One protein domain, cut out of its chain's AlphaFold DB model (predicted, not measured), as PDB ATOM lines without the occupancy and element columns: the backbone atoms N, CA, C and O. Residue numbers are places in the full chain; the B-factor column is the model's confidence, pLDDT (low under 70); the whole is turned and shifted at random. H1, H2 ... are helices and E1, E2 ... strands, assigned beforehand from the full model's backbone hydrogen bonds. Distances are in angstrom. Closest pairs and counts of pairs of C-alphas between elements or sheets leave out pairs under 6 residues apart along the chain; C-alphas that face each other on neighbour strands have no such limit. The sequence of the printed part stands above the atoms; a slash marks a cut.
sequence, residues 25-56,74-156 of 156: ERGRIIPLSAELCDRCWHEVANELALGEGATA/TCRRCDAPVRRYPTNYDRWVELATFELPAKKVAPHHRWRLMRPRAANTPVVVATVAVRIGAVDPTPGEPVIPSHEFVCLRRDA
ATOM      1  N   GLU A  25      12.370  72.249-104.494       86.75
ATOM      2  CA  GLU A  25      10.915  72.305-104.385       86.75
ATOM      3  C   GLU A  25      10.330  70.879-104.338       86.75
ATOM      4  O   GLU A  25      10.656  70.019-105.162       86.75
ATOM      5  N   ARG A  26       9.499  70.609-103.331       86.56
ATOM      6  CA  ARG A  26       8.798  69.337-103.108       86.56
ATOM      7  C   ARG A  26       7.304  69.534-103.171       86.56
ATOM      8  O   ARG A  26       6.849  70.617-102.864       86.56
ATOM      9  N   GLY A  27       6.553  68.473-103.453       77.00
ATOM     10  CA  GLY A  27       5.095  68.526-103.537       77.00
ATOM     11  C   GLY A  27       4.614  68.964-104.920       77.00
ATOM     12  O   GLY A  27       5.213  69.806-105.579       77.00
ATOM     13  N   ARG A  28       3.533  68.344-105.399       69.00
ATOM     14  CA  ARG A  28       3.059  68.504-106.789       69.00
ATOM     15  C   ARG A  28       1.909  69.499-106.943       69.00
ATOM     16  O   ARG A  28       1.521  69.806-108.066       69.00
ATOM     17  N   ILE A  29       1.317  69.950-105.830       61.59
ATOM     18  CA  ILE A  29       0.175  70.878-105.794       61.59
ATOM     19  C   ILE A  29       0.298  71.777-104.548       61.59
ATOM     20  O   ILE A  29       0.468  71.273-103.436       61.59
ATOM     21  N   ILE A  30       0.188  73.098-104.739       47.06
ATOM     22  CA  ILE A  30       0.099  74.123-103.679       47.06
ATOM     23  C   ILE A  30      -1.036  73.741-102.703       47.06
ATOM     24  O   ILE A  30      -2.124  73.396-103.175       47.06
ATOM     25  N   PRO A  31      -0.835  73.777-101.366       52.28
ATOM     26  CA  PRO A  31       0.243  74.452-100.627       52.28
ATOM     27  C   PRO A  31       1.428  73.563-100.225       52.28
ATOM     28  O   PRO A  31       2.261  73.998 -99.438       52.28
ATOM     29  N   LEU A  32       1.527  72.329-100.727       57.66
ATOM     30  CA  LEU A  32       2.620  71.424-100.343       57.66
ATOM     31  C   LEU A  32       3.936  71.696-101.087       57.66
ATOM     32  O   LEU A  32       4.910  71.000-100.826       57.66
ATOM     33  N   SER A  33       3.959  72.694-101.981       73.25
ATOM     34  CA  SER A  33       5.164  73.210-102.637       73.25
ATOM     35  C   SER A  33       6.073  73.906-101.617       73.25
ATOM     36  O   SER A  33       5.766  75.019-101.188       73.25
ATOM     37  N   ALA A  34       7.166  73.258-101.211       82.56
ATOM     38  CA  ALA A  34       8.138  73.814-100.262       82.56
ATOM     39  C   ALA A  34       9.576  73.410-100.620       82.56
ATOM     40  O   ALA A  34       9.814  72.280-101.048       82.56
ATOM     41  N   GLU A  35      10.548  74.307-100.418       89.69
ATOM     42  CA  GLU A  35      11.973  73.982-100.558       89.69
ATOM     43  C   GLU A  35      12.453  73.168 -99.351       89.69
ATOM     44  O   GLU A  35      12.635  73.689 -98.250       89.69
ATOM     45  N   LEU A  36      12.631  71.859 -99.550       91.06
ATOM     46  CA  LEU A  36      12.997  70.924 -98.485       91.06
ATOM     47  C   LEU A  36      14.113  69.974 -98.934       91.06
ATOM     48  O   LEU A  36      14.117  69.470-100.064       91.06
ATOM     49  N   CYS A  37      15.033  69.693 -98.008       93.19
ATOM     50  CA  CYS A  37      16.009  68.610 -98.143       93.19
ATOM     51  C   CYS A  37      15.307  67.241 -98.149       93.19
ATOM     52  O   CYS A  37      14.155  67.120 -97.710       93.19
ATOM     53  N   ASP A  38      15.985  66.188 -98.621       92.25
ATOM     54  CA  ASP A  38      15.366  64.858 -98.744       92.25
ATOM     55  C   ASP A  38      14.853  64.346 -97.393       92.25
ATOM     56  O   ASP A  38      13.760  63.787 -97.317       92.25
ATOM     57  N   ARG A  39      15.608  64.557 -96.309       94.12
ATOM     58  CA  ARG A  39      15.225  64.088 -94.971       94.12
ATOM     59  C   ARG A  39      13.913  64.716 -94.499       94.12
ATOM     60  O   ARG A  39      12.985  63.989 -94.154       94.12
ATOM     61  N   CYS A  40      13.842  66.047 -94.495       93.31
ATOM     62  CA  CYS A  40      12.664  66.778 -94.029       93.31
ATOM     63  C   CYS A  40      11.443  66.494 -94.907       93.31
ATOM     64  O   CYS A  40      10.335  66.355 -94.397       93.31
ATOM     65  N   TRP A  41      11.644  66.339 -96.219       92.56
ATOM     66  CA  TRP A  41      10.568  65.927 -97.114       92.56
ATOM     67  C   TRP A  41      10.011  64.546 -96.773       92.56
ATOM     68  O   TRP A  41       8.796  64.377 -96.711       92.56
ATOM     69  N   HIS A  42      10.879  63.554 -96.544       92.50
ATOM     70  CA  HIS A  42      10.425  62.202 -96.219       92.50
ATOM     71  C   HIS A  42       9.604  62.162 -94.932       92.50
ATOM     72  O   HIS A  42       8.613  61.438 -94.891       92.50
ATOM     73  N   GLU A  43       9.999  62.936 -93.923       93.56
ATOM     74  CA  GLU A  43       9.284  63.060 -92.652       93.56
ATOM     75  C   GLU A  43       7.868  63.613 -92.867       93.56
ATOM     76  O   GLU A  43       6.897  62.900 -92.616       93.56
ATOM     77  N   VAL A  44       7.745  64.798 -93.478       91.25
ATOM     78  CA  VAL A  44       6.447  65.434 -93.769       91.25
ATOM     79  C   VAL A  44       5.558  64.543 -94.641       91.25
ATOM     80  O   VAL A  44       4.383  64.336 -94.344       91.25
ATOM     81  N   ALA A  45       6.105  63.978 -95.719       91.88
ATOM     82  CA  ALA A  45       5.345  63.122 -96.624       91.88
ATOM     83  C   ALA A  45       4.859  61.831 -95.940       91.88
ATOM     84  O   ALA A  45       3.764  61.356 -96.241       91.88
ATOM     85  N   ASN A  46       5.644  61.263 -95.016       93.31
ATOM     86  CA  ASN A  46       5.233  60.093 -94.238       93.31
ATOM     87  C   ASN A  46       4.133  60.436 -93.229       93.31
ATOM     88  O   ASN A  46       3.179  59.673 -93.106       93.31
ATOM     89  N   GLU A  47       4.232  61.573 -92.541       92.00
ATOM     90  CA  GLU A  47       3.183  62.036 -91.626       92.00
ATOM     91  C   GLU A  47       1.854  62.254 -92.359       92.00
ATOM     92  O   GLU A  47       0.811  61.766 -91.915       92.00
ATOM     93  N   LEU A  48       1.892  62.899 -93.530       90.00
ATOM     94  CA  LEU A  48       0.723  63.060 -94.396       90.00
ATOM     95  C   LEU A  48       0.167  61.706 -94.842       90.00
ATOM     96  O   LEU A  48      -1.031  61.460 -94.712       90.00
ATOM     97  N   ALA A  49       1.025  60.796 -95.310       91.75
ATOM     98  CA  ALA A  49       0.605  59.458 -95.709       91.75
ATOM     99  C   ALA A  49      -0.083  58.686 -94.581       91.75
ATOM    100  O   ALA A  49      -1.086  58.020 -94.832       91.75
ATOM    101  N   LEU A  50       0.425  58.787 -93.352       90.25
ATOM    102  CA  LEU A  50      -0.193  58.166 -92.183       90.25
ATOM    103  C   LEU A  50      -1.562  58.782 -91.877       90.25
ATOM    104  O   LEU A  50      -2.523  58.044 -91.669       90.25
ATOM    105  N   GLY A  51      -1.671  60.113 -91.888       87.50
ATOM    106  CA  GLY A  51      -2.931  60.811 -91.610       87.50
ATOM    107  C   GLY A  51      -4.003  60.626 -92.691       87.50
ATOM    108  O   GLY A  51      -5.201  60.703 -92.409       87.50
ATOM    109  N   GLU A  52      -3.589  60.378 -93.931       88.81
ATOM    110  CA  GLU A  52      -4.486  60.277 -95.082       88.81
ATOM    111  C   GLU A  52      -4.725  58.839 -95.567       88.81
ATOM    112  O   GLU A  52      -5.676  58.606 -96.312       88.81
ATOM    113  N   GLY A  53      -3.913  57.870 -95.140       88.44
ATOM    114  CA  GLY A  53      -3.988  56.475 -95.589       88.44
ATOM    115  C   GLY A  53      -3.236  56.191 -96.897       88.44
ATOM    116  O   GLY A  53      -3.454  55.154 -97.524       88.44
ATOM    117  N   ALA A  54      -2.331  57.077 -97.322       93.31
ATOM    118  CA  ALA A  54      -1.490  56.898 -98.509       93.31
ATOM    119  C   ALA A  54      -0.204  56.109 -98.198       93.31
ATOM    120  O   ALA A  54       0.910  56.580 -98.422       93.31
ATOM    121  N   THR A  55      -0.360  54.898 -97.662       90.25
ATOM    122  CA  THR A  55       0.749  54.033 -97.211       90.25
ATOM    123  C   THR A  55       1.038  52.860 -98.152       90.25
ATOM    124  O   THR A  55       1.775  51.939 -97.799       90.25
ATOM    125  N   ALA A  56       0.465  52.873 -99.357       90.56
ATOM    126  CA  ALA A  56       0.705  51.834-100.346       90.56
ATOM    127  C   ALA A  56       2.162  51.862-100.829       90.56
ATOM    128  O   ALA A  56       2.813  52.909-100.856       90.56
ATOM    129  N   THR A  74      -4.351  43.593-106.656       91.12
ATOM    130  CA  THR A  74      -5.391  43.227-105.686       91.12
ATOM    131  C   THR A  74      -5.000  43.639-104.269       91.12
ATOM    132  O   THR A  74      -3.821  43.752-103.911       91.12
ATOM    133  N   CYS A  75      -6.010  43.907-103.439       90.56
ATOM    134  CA  CYS A  75      -5.812  44.175-102.024       90.56
ATOM    135  C   CYS A  75      -5.417  42.889-101.298       90.56
ATOM    136  O   CYS A  75      -6.160  41.912-101.305       90.56
ATOM    137  N   ARG A  76      -4.316  42.917-100.544       87.25
ATOM    138  CA  ARG A  76      -3.835  41.749 -99.781       87.25
ATOM    139  C   ARG A  76      -4.771  41.281 -98.660       87.25
ATOM    140  O   ARG A  76      -4.542  40.216 -98.101       87.25
ATOM    141  N   ARG A  77      -5.769  42.088 -98.280       89.88
ATOM    142  CA  ARG A  77      -6.716  41.766 -97.200       89.88
ATOM    143  C   ARG A  77      -7.982  41.089 -97.715       89.88
ATOM    144  O   ARG A  77      -8.382  40.078 -97.158       89.88
ATOM    145  N   CYS A  78      -8.600  41.637 -98.762       91.56
ATOM    146  CA  CYS A  78      -9.893  41.153 -99.259       91.56
ATOM    147  C   CYS A  78      -9.874  40.644-100.709       91.56
ATOM    148  O   CYS A  78     -10.939  40.338-101.244       91.56
ATOM    149  N   ASP A  79      -8.703  40.616-101.352       90.88
ATOM    150  CA  ASP A  79      -8.460  40.170-102.735       90.88
ATOM    151  C   ASP A  79      -9.275  40.906-103.818       90.88
ATOM    152  O   ASP A  79      -9.331  40.525-104.983       90.88
ATOM    153  N   ALA A  80      -9.929  42.011-103.456       91.38
ATOM    154  CA  ALA A  80     -10.616  42.855-104.419       91.38
ATOM    155  C   ALA A  80      -9.601  43.625-105.284       91.38
ATOM    156  O   ALA A  80      -8.545  44.019-104.780       91.38
ATOM    157  N   PRO A  81      -9.934  43.917-106.553       91.56
ATOM    158  CA  PRO A  81      -9.099  44.763-107.392       91.56
ATOM    159  C   PRO A  81      -9.003  46.177-106.804       91.56
ATOM    160  O   PRO A  81     -10.001  46.752-106.353       91.56
ATOM    161  N   VAL A  82      -7.803  46.749-106.849       93.56
ATOM    162  CA  VAL A  82      -7.501  48.116-106.412       93.56
ATOM    163  C   VAL A  82      -6.870  48.913-107.544       93.56
ATOM    164  O   VAL A  82      -6.431  48.367-108.554       93.56
ATOM    165  N   ARG A  83      -6.822  50.233-107.385       92.69
ATOM    166  CA  ARG A  83      -5.983  51.104-108.214       92.69
ATOM    167  C   ARG A  83      -4.959  51.783-107.324       92.69
ATOM    168  O   ARG A  83      -5.334  52.285-106.267       92.69
ATOM    169  N   ARG A  84      -3.698  51.822-107.740       92.81
ATOM    170  CA  ARG A  84      -2.628  52.521-107.021       92.81
ATOM    171  C   ARG A  84      -2.318  53.825-107.735       92.81
ATOM    172  O   ARG A  84      -2.177  53.843-108.951       92.81
ATOM    173  N   TYR A  85      -2.248  54.915-106.982       92.50
ATOM    174  CA  TYR A  85      -1.895  56.218-107.538       92.50
ATOM    175  C   TYR A  85      -0.897  56.942-106.640       92.50
ATOM    176  O   TYR A  85      -1.058  56.897-105.414       92.50
ATOM    177  N   PRO A  86       0.084  57.654-107.227       92.56
ATOM    178  CA  PRO A  86       0.918  58.566-106.469       92.56
ATOM    179  C   PRO A  86       0.072  59.743-105.967       92.56
ATOM    180  O   PRO A  86      -0.831  60.219-106.660       92.56
ATOM    181  N   THR A  87       0.371  60.239-104.775       91.94
ATOM    182  CA  THR A  87      -0.236  61.431-104.192       91.94
ATOM    183  C   THR A  87       0.534  62.686-104.586       91.94
ATOM    184  O   THR A  87       1.617  62.638-105.172       91.94
ATOM    185  N   ASN A  88       0.001  63.851-104.226       87.75
ATOM    186  CA  ASN A  88       0.697  65.126-104.388       87.75
ATOM    187  C   ASN A  88       1.915  65.309-103.462       87.75
ATOM    188  O   ASN A  88       2.592  66.326-103.587       87.75
ATOM    189  N   TYR A  89       2.210  64.346-102.585       89.31
ATOM    190  CA  TYR A  89       3.379  64.319-101.700       89.31
ATOM    191  C   TYR A  89       4.236  63.053-101.889       89.31
ATOM    192  O   TYR A  89       4.897  62.593-100.964       89.31
ATOM    193  N   ASP A  90       4.240  62.490-103.104       86.25
ATOM    194  CA  ASP A  90       5.101  61.364-103.505       86.25
ATOM    195  C   ASP A  90       4.999  60.141-102.574       86.25
ATOM    196  O   ASP A  90       5.980  59.466-102.243       86.25
ATOM    197  N   ARG A  91       3.777  59.853-102.132       92.69
ATOM    198  CA  ARG A  91       3.385  58.583-101.509       92.69
ATOM    199  C   ARG A  91       2.294  57.943-102.340       92.69
ATOM    200  O   ARG A  91       1.892  58.518-103.343       92.69
ATOM    201  N   TRP A  92       1.849  56.746-101.991       94.25
ATOM    202  CA  TRP A  92       0.908  56.006-102.829       94.25
ATOM    203  C   TRP A  92      -0.316  55.591-102.040       94.25
ATOM    204  O   TRP A  92      -0.223  55.199-100.881       94.25
ATOM    205  N   VAL A  93      -1.477  55.650-102.677       95.00
ATOM    206  CA  VAL A  93      -2.746  55.247-102.070       95.00
ATOM    207  C   VAL A  93      -3.418  54.175-102.919       95.00
ATOM    208  O   VAL A  93      -3.428  54.258-104.150       95.00
ATOM    209  N   GLU A  94      -3.985  53.166-102.256       95.56
ATOM    210  CA  GLU A  94      -4.888  52.202-102.885       95.56
ATOM    211  C   GLU A  94      -6.309  52.769-102.876       95.56
ATOM    212  O   GLU A  94      -6.878  53.071-101.824       95.56
ATOM    213  N   LEU A  95      -6.898  52.907-104.056       95.88
ATOM    214  CA  LEU A  95      -8.248  53.405-104.270       95.88
ATOM    215  C   LEU A  95      -9.172  52.286-104.752       95.88
ATOM    216  O   LEU A  95      -8.747  51.336-105.415       95.88
ATOM    217  N   ALA A  96     -10.462  52.422-104.447       95.31
ATOM    218  CA  ALA A  96     -11.490  51.581-105.041       95.31
ATOM    219  C   ALA A  96     -11.562  51.788-106.566       95.31
ATOM    220  O   ALA A  96     -11.241  52.850-107.100       95.31
ATOM    221  N   THR A  97     -12.031  50.768-107.282       94.56
ATOM    222  CA  THR A  97     -12.175  50.797-108.748       94.56
ATOM    223  C   THR A  97     -13.428  51.535-109.227       94.56
ATOM    224  O   THR A  97     -13.665  51.614-110.432       94.56
ATOM    225  N   PHE A  98     -14.228  52.080-108.311       94.62
ATOM    226  CA  PHE A  98     -15.492  52.753-108.587       94.62
ATOM    227  C   PHE A  98     -15.648  54.013-107.734       94.62
ATOM    228  O   PHE A  98     -15.018  54.169-106.688       94.62
ATOM    229  N   GLU A  99     -16.529  54.897-108.184       96.56
ATOM    230  CA  GLU A  99     -16.883  56.124-107.481       96.56
ATOM    231  C   GLU A  99     -18.139  55.928-106.631       96.56
ATOM    232  O   GLU A  99     -19.011  55.108-106.930       96.56
ATOM    233  N   LEU A 100     -18.251  56.718-105.566       95.62
ATOM    234  CA  LEU A 100     -19.453  56.827-104.749       95.62
ATOM    235  C   LEU A 100     -19.819  58.303-104.552       95.62
ATOM    236  O   LEU A 100     -18.936  59.156-104.558       95.62
ATOM    237  N   PRO A 101     -21.103  58.630-104.313       95.38
ATOM    238  CA  PRO A 101     -21.481  59.959-103.848       95.38
ATOM    239  C   PRO A 101     -20.780  60.289-102.528       95.38
ATOM    240  O   PRO A 101     -20.764  59.448-101.624       95.38
ATOM    241  N   ALA A 102     -20.286  61.518-102.375       94.56
ATOM    242  CA  ALA A 102     -19.563  61.960-101.184       94.56
ATOM    243  C   ALA A 102     -20.289  61.650 -99.866       94.56
ATOM    244  O   ALA A 102     -19.661  61.220 -98.899       94.56
ATOM    245  N   LYS A 103     -21.624  61.780 -99.829       94.12
ATOM    246  CA  LYS A 103     -22.437  61.465 -98.638       94.12
ATOM    247  C   LYS A 103     -22.357  60.010 -98.168       94.12
ATOM    248  O   LYS A 103     -22.734  59.721 -97.040       94.12
ATOM    249  N   LYS A 104     -21.924  59.084 -99.032       95.06
ATOM    250  CA  LYS A 104     -21.782  57.654 -98.716       95.06
ATOM    251  C   LYS A 104     -20.377  57.277 -98.244       95.06
ATOM    252  O   LYS A 104     -20.164  56.116 -97.914       95.06
ATOM    253  N   VAL A 105     -19.430  58.214 -98.253       93.50
ATOM    254  CA  VAL A 105     -18.015  57.970 -97.947       93.50
ATOM    255  C   VAL A 105     -17.605  58.893 -96.807       93.50
ATOM    256  O   VAL A 105     -17.881  60.094 -96.854       93.50
ATOM    257  N   ALA A 106     -16.959  58.357 -95.771       90.75
ATOM    258  CA  ALA A 106     -16.478  59.187 -94.669       90.75
ATOM    259  C   ALA A 106     -15.418  60.184 -95.184       90.75
ATOM    260  O   ALA A 106     -14.603  59.778 -96.014       90.75
ATOM    261  N   PRO A 107     -15.394  61.453 -94.719       90.00
ATOM    262  CA  PRO A 107     -14.511  62.498 -95.253       90.00
ATOM    263  C   PRO A 107     -13.051  62.074 -95.428       90.00
ATOM    264  O   PRO A 107     -12.456  62.332 -96.469       90.00
ATOM    265  N   HIS A 108     -12.501  61.342 -94.458       89.31
ATOM    266  CA  HIS A 108     -11.101  60.927 -94.477       89.31
ATOM    267  C   HIS A 108     -10.745  59.886 -95.543       89.31
ATOM    268  O   HIS A 108      -9.572  59.742 -95.870       89.31
ATOM    269  N   HIS A 109     -11.749  59.224 -96.115       92.75
ATOM    270  CA  HIS A 109     -11.605  58.239 -97.179       92.75
ATOM    271  C   HIS A 109     -11.932  58.804 -98.569       92.75
ATOM    272  O   HIS A 109     -12.002  58.038 -99.530       92.75
ATOM    273  N   ARG A 110     -12.184  60.114 -98.706       93.94
ATOM    274  CA  ARG A 110     -12.588  60.728 -99.981       93.94
ATOM    275  C   ARG A 110     -11.378  61.213-100.773       93.94
ATOM    276  O   ARG A 110     -10.680  62.135-100.352       93.94
ATOM    277  N   TRP A 111     -11.201  60.662-101.969       95.31
ATOM    278  CA  TRP A 111     -10.127  61.027-102.889       95.31
ATOM    279  C   TRP A 111     -10.662  61.465-104.251       95.31
ATOM    280  O   TRP A 111     -11.783  61.133-104.648       95.31
ATOM    281  N   ARG A 112      -9.828  62.199-104.990       93.12
ATOM    282  CA  ARG A 112      -9.997  62.484-106.421       93.12
ATOM    283  C   ARG A 112      -8.701  62.263-107.171       93.12
ATOM    284  O   ARG A 112      -7.621  62.392-106.605       93.12
ATOM    285  N   LEU A 113      -8.833  62.006-108.467       92.62
ATOM    286  CA  LEU A 113      -7.708  62.030-109.389       92.62
ATOM    287  C   LEU A 113      -7.605  63.415-110.016       92.62
ATOM    288  O   LEU A 113      -8.524  63.871-110.696       92.62
ATOM    289  N   MET A 114      -6.471  64.068-109.805       88.50
ATOM    290  CA  MET A 114      -6.085  65.257-110.549       88.50
ATOM    291  C   MET A 114      -5.136  64.877-111.676       88.50
ATOM    292  O   MET A 114      -4.297  63.988-111.540       88.50
ATOM    293  N   ARG A 115      -5.262  65.579-112.799       88.38
ATOM    294  CA  ARG A 115      -4.405  65.413-113.974       88.38
ATOM    295  C   ARG A 115      -3.659  66.719-114.236       88.38
ATOM    296  O   ARG A 115      -4.124  67.505-115.067       88.38
ATOM    297  N   PRO A 116      -2.583  67.011-113.479       79.56
ATOM    298  CA  PRO A 116      -1.798  68.219-113.693       79.56
ATOM    299  C   PRO A 116      -1.286  68.274-115.133       79.56
ATOM    300  O   PRO A 116      -0.937  67.254-115.738       79.56
ATOM    301  N   ARG A 117      -1.270  69.488-115.680       80.88
ATOM    302  CA  ARG A 117      -0.788  69.774-117.031       80.88
ATOM    303  C   ARG A 117       0.580  70.434-116.961       80.88
ATOM    304  O   ARG A 117       0.838  71.196-116.031       80.88
ATOM    305  N   ALA A 118       1.428  70.173-117.953       76.19
ATOM    306  CA  ALA A 118       2.659  70.938-118.121       76.19
ATOM    307  C   ALA A 118       2.326  72.422-118.334       76.19
ATOM    308  O   ALA A 118       1.345  72.752-119.011       76.19
ATOM    309  N   ALA A 119       3.154  73.305-117.770       76.62
ATOM    310  CA  ALA A 119       2.970  74.748-117.859       76.62
ATOM    311  C   ALA A 119       2.742  75.180-119.315       76.62
ATOM    312  O   ALA A 119       3.514  74.830-120.204       76.62
ATOM    313  N   ASN A 120       1.670  75.939-119.547       77.31
ATOM    314  CA  ASN A 120       1.295  76.475-120.859       77.31
ATOM    315  C   ASN A 120       1.021  75.428-121.958       77.31
ATOM    316  O   ASN A 120       1.046  75.765-123.139       77.31
ATOM    317  N   THR A 121       0.712  74.174-121.605       76.12
ATOM    318  CA  THR A 121       0.327  73.145-122.584       76.12
ATOM    319  C   THR A 121      -0.933  72.385-122.150       76.12
ATOM    320  O   THR A 121      -1.243  72.302-120.960       76.12
ATOM    321  N   PRO A 122      -1.681  71.781-123.091       77.69
ATOM    322  CA  PRO A 122      -2.770  70.867-122.755       77.69
ATOM    323  C   PRO A 122      -2.280  69.471-122.322       77.69
ATOM    324  O   PRO A 122      -3.108  68.628-121.978       77.69
ATOM    325  N   VAL A 123      -0.968  69.209-122.348       81.44
ATOM    326  CA  VAL A 123      -0.387  67.883-122.102       81.44
ATOM    327  C   VAL A 123      -0.478  67.538-120.618       81.44
ATOM    328  O   VAL A 123       0.057  68.249-119.766       81.44
ATOM    329  N   VAL A 124      -1.160  66.433-120.309       80.44
ATOM    330  CA  VAL A 124      -1.210  65.851-118.961       80.44
ATOM    331  C   VAL A 124       0.128  65.180-118.675       80.44
ATOM    332  O   VAL A 124       0.554  64.321-119.439       80.44
ATOM    333  N   VAL A 125       0.771  65.560-117.572       81.44
ATOM    334  CA  VAL A 125       2.095  65.030-117.192       81.44
ATOM    335  C   VAL A 125       2.024  63.932-116.140       81.44
ATOM    336  O   VAL A 125       2.969  63.167-115.983       81.44
ATOM    337  N   ALA A 126       0.917  63.849-115.404       82.69
ATOM    338  CA  ALA A 126       0.694  62.816-114.404       82.69
ATOM    339  C   ALA A 126      -0.801  62.655-114.109       82.69
ATOM    340  O   ALA A 126      -1.608  63.542-114.391       82.69
ATOM    341  N   THR A 127      -1.158  61.540-113.477       89.56
ATOM    342  CA  THR A 127      -2.401  61.410-112.711       89.56
ATOM    343  C   THR A 127      -2.017  61.232-111.250       89.56
ATOM    344  O   THR A 127      -1.287  60.302-110.928       89.56
ATOM    345  N   VAL A 128      -2.482  62.127-110.381       90.50
ATOM    346  CA  VAL A 128      -2.175  62.107-108.945       90.50
ATOM    347  C   VAL A 128      -3.455  62.006-108.130       90.50
ATOM    348  O   VAL A 128      -4.459  62.644-108.450       90.50
ATOM    349  N   ALA A 129      -3.426  61.206-107.071       93.75
ATOM    350  CA  ALA A 129      -4.494  61.155-106.090       93.75
ATOM    351  C   ALA A 129      -4.351  62.316-105.103       93.75
ATOM    352  O   ALA A 129      -3.278  62.572-104.563       93.75
ATOM    353  N   VAL A 130      -5.447  63.024-104.860       91.12
ATOM    354  CA  VAL A 130      -5.497  64.112-103.886       91.12
ATOM    355  C   VAL A 130      -6.675  63.879-102.968       91.12
ATOM    356  O   VAL A 130      -7.793  63.602-103.423       91.12
ATOM    357  N   ARG A 131      -6.422  63.984-101.667       90.44
ATOM    358  CA  ARG A 131      -7.471  63.899-100.667       90.44
ATOM    359  C   ARG A 131      -8.354  65.132-100.753       90.44
ATOM    360  O   ARG A 131      -7.872  66.256-100.899       90.44
ATOM    361  N   ILE A 132      -9.663  64.929-100.685       87.62
ATOM    362  CA  ILE A 132     -10.599  66.052-100.674       87.62
ATOM    363  C   ILE A 132     -10.499  66.707 -99.292       87.62
ATOM    364  O   ILE A 132     -10.860  66.096 -98.289       87.62
ATOM    365  N   GLY A 133      -9.902  67.903 -99.252       73.50
ATOM    366  CA  GLY A 133      -9.603  68.659 -98.032       73.50
ATOM    367  C   GLY A 133     -10.806  69.406 -97.441       73.50
ATOM    368  O   GLY A 133     -11.935  68.935 -97.495       73.50
ATOM    369  N   ALA A 134     -10.553  70.592 -96.873       58.94
ATOM    370  CA  ALA A 134     -11.505  71.365 -96.058       58.94
ATOM    371  C   ALA A 134     -12.759  71.883 -96.789       58.94
ATOM    372  O   ALA A 134     -13.717  72.290 -96.136       58.94
ATOM    373  N   VAL A 135     -12.768  71.884 -98.126       68.75
ATOM    374  CA  VAL A 135     -13.990  72.164 -98.887       68.75
ATOM    375  C   VAL A 135     -14.739  70.855 -99.043       68.75
ATOM    376  O   VAL A 135     -14.366  70.009 -99.860       68.75
ATOM    377  N   ASP A 136     -15.786  70.693 -98.238       77.25
ATOM    378  CA  ASP A 136     -16.633  69.519 -98.329       77.25
ATOM    379  C   ASP A 136     -17.284  69.472 -99.722       77.25
ATOM    380  O   ASP A 136     -17.930  70.438-100.145       77.25
ATOM    381  N   PRO A 137     -17.112  68.365-100.461       85.31
ATOM    382  CA  PRO A 137     -17.748  68.195-101.754       85.31
ATOM    383  C   PRO A 137     -19.265  68.176-101.574       85.31
ATOM    384  O   PRO A 137     -19.778  67.798-100.512       85.31
ATOM    385  N   THR A 138     -20.012  68.536-102.618       90.00
ATOM    386  CA  THR A 138     -21.474  68.467-102.509       90.00
ATOM    387  C   THR A 138     -21.903  67.016-102.228       90.00
ATOM    388  O   THR A 138     -21.262  66.080-102.712       90.00
ATOM    389  N   PRO A 139     -22.988  66.762-101.468       87.62
ATOM    390  CA  PRO A 139     -23.347  65.404-101.040       87.62
ATOM    391  C   PRO A 139     -23.490  64.374-102.177       87.62
ATOM    392  O   PRO A 139     -23.292  63.176-101.954       87.62
ATOM    393  N   GLY A 140     -23.876  64.826-103.374       91.44
ATOM    394  CA  GLY A 140     -24.022  64.000-104.575       91.44
ATOM    395  C   GLY A 140     -22.774  63.914-105.452       91.44
ATOM    396  O   GLY A 140     -22.755  63.098-106.367       91.44
ATOM    397  N   GLU A 141     -21.752  64.727-105.190       93.56
ATOM    398  CA  GLU A 141     -20.538  64.772-105.999       93.56
ATOM    399  C   GLU A 141     -19.794  63.436-105.930       93.56
ATOM    400  O   GLU A 141     -19.660  62.871-104.835       93.56
ATOM    401  N   PRO A 142     -19.312  62.913-107.070       94.75
ATOM    402  CA  PRO A 142     -18.547  61.682-107.076       94.75
ATOM    403  C   PRO A 142     -17.204  61.869-106.365       94.75
ATOM    404  O   PRO A 142     -16.500  62.872-106.526       94.75
ATOM    405  N   VAL A 143     -16.852  60.870-105.565       95.75
ATOM    406  CA  VAL A 143     -15.543  60.720-104.933       95.75
ATOM    407  C   VAL A 143     -15.067  59.290-105.132       95.75
ATOM    408  O   VAL A 143     -15.880  58.366-105.221       95.75
ATOM    409  N   ILE A 144     -13.755  59.096-105.165       96.56
ATOM    410  CA  ILE A 144     -13.157  57.765-105.191       96.56
ATOM    411  C   ILE A 144     -12.815  57.400-103.745       96.56
ATOM    412  O   ILE A 144     -12.015  58.099-103.119       96.56
ATOM    413  N   PRO A 145     -13.426  56.354-103.165       95.69
ATOM    414  CA  PRO A 145     -13.057  55.904-101.833       95.69
ATOM    415  C   PRO A 145     -11.620  55.376-101.809       95.69
ATOM    416  O   PRO A 145     -11.214  54.646-102.719       95.69
ATOM    417  N   SER A 146     -10.881  55.640-100.731       95.12
ATOM    418  CA  SER A 146      -9.728  54.796-100.391       95.12
ATOM    419  C   SER A 146     -10.192  53.347-100.275       95.12
ATOM    420  O   SER A 146     -11.270  53.092 -99.727       95.12
ATOM    421  N   HIS A 147      -9.386  52.398-100.737       94.88
ATOM    422  CA  HIS A 147      -9.787  50.998-100.754       94.88
ATOM    423  C   HIS A 147     -10.097  50.453 -99.350       94.88
ATOM    424  O   HIS A 147     -11.035  49.679 -99.186       94.88
ATOM    425  N   GLU A 148      -9.388  50.923 -98.321       91.88
ATOM    426  CA  GLU A 148      -9.643  50.567 -96.919       91.88
ATOM    427  C   GLU A 148     -11.123  50.706 -96.519       91.88
ATOM    428  O   GLU A 148     -11.684  49.802 -95.903       91.88
ATOM    429  N   PHE A 149     -11.791  51.776 -96.960       92.75
ATOM    430  CA  PHE A 149     -13.201  52.032 -96.660       92.75
ATOM    431  C   PHE A 149     -14.134  50.929 -97.173       92.75
ATOM    432  O   PHE A 149     -15.112  50.577 -96.516       92.75
ATOM    433  N   VAL A 150     -13.863  50.400 -98.369       92.62
ATOM    434  CA  VAL A 150     -14.689  49.344 -98.977       92.62
ATOM    435  C   VAL A 150     -14.245  47.953 -98.538       92.62
ATOM    436  O   VAL A 150     -15.088  47.068 -98.435       92.62
ATOM    437  N   CYS A 151     -12.958  47.780 -98.226       91.88
ATOM    438  CA  CYS A 151     -12.403  46.552 -97.669       91.88
ATOM    439  C   CYS A 151     -13.083  46.211 -96.336       91.88
ATOM    440  O   CYS A 151     -13.625  45.123 -96.199       91.88
ATOM    441  N   LEU A 152     -13.164  47.172 -95.406       78.75
ATOM    442  CA  LEU A 152     -13.805  46.980 -94.095       78.75
ATOM    443  C   LEU A 152     -15.311  46.699 -94.187       78.75
ATOM    444  O   LEU A 152     -15.879  46.047 -93.319       78.75
ATOM    445  N   ARG A 153     -15.979  47.176 -95.244       68.44
ATOM    446  CA  ARG A 153     -17.398  46.872 -95.492       68.44
ATOM    447  C   ARG A 153     -17.635  45.459 -96.007       68.44
ATOM    448  O   ARG A 153     -18.782  45.032 -96.032       68.44
ATOM    449  N   ARG A 154     -16.594  44.782 -96.493       65.88
ATOM    450  CA  ARG A 154     -16.681  43.401 -96.971       65.88
ATOM    451  C   ARG A 154     -16.650  42.396 -95.817       65.88
ATOM    452  O   ARG A 154     -17.150  41.293 -95.990       65.88
ATOM    453  N   ASP A 155     -16.125  42.815 -94.666       55.31
ATOM    454  CA  ASP A 155     -16.093  42.050 -93.416       55.31
ATOM    455  C   ASP A 155     -17.343  42.291 -92.531       55.31
ATOM    456  O   ASP A 155     -17.354  41.892 -91.367       55.31
ATOM    457  N   ALA A 156     -18.383  42.958 -93.062       45.22
ATOM    458  CA  ALA A 156     -19.613  43.344 -92.357       45.22
ATOM    459  C   ALA A 156     -20.876  42.721 -92.968       45.22
ATOM    460  O   ALA A 156     -20.963  42.648 -94.216       45.22
TER     461      ALA A 156
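Overview. This is residues 25 to 56 and 74 to 156 of the 156 residues of an uncharacterized protein of Streptomyces sp. 1222.2 (UniProt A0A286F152). There is little regular structure: the hairpin E2 E3 and the sheet E5 E4 E6 form a small sandwich, strands crossed, with H1 reaching from it towards E1 and H2 at the end of E3. The 115 printed residues, 45 in named elements, run E1 H1 E2 E3 E4 E5 E6 H2, mixed in class, with both sheets antiparallel. The whole is compact, radius of gyration of the C-alphas 14.9 A, spanning 45 by 32 by 25 A.

Along the chain. E1, residues 34 to 36, begins at C-alpha (8.138, 73.814, -100.262). H1, 38 to 52, is 20.7 A long. E2 is 83 to 86, E3 92 to 95, E4 110 to 114, E5 128 to 131, E6 142 to 145. H2, 147 to 152, ends at C-alpha (-13.805, 46.980, -94.095).

Arrangement. E4 is inner: N 112 and O 130 of E5 are 2.9 A apart, as are N 111 and O 144 of E6. In the hairpin E2 E3, N 83 and O 95 are 3.0 A apart. The sandwich's sheets, face to face, have strands at 74 degrees. Every O i to N i+4 pair is within hydrogen-bond range in H1 and H2. E1 pairs with no named strand.

Size, cuts and confidence. Residues 57 to 73 are not printed; C-alphas 56 and 74 are 11.8 A apart. Links E3 to E4 and E4 to E5 are long. Residues 28 to 32, 134 to 135 and 153 to 156 have pLDDT under 70.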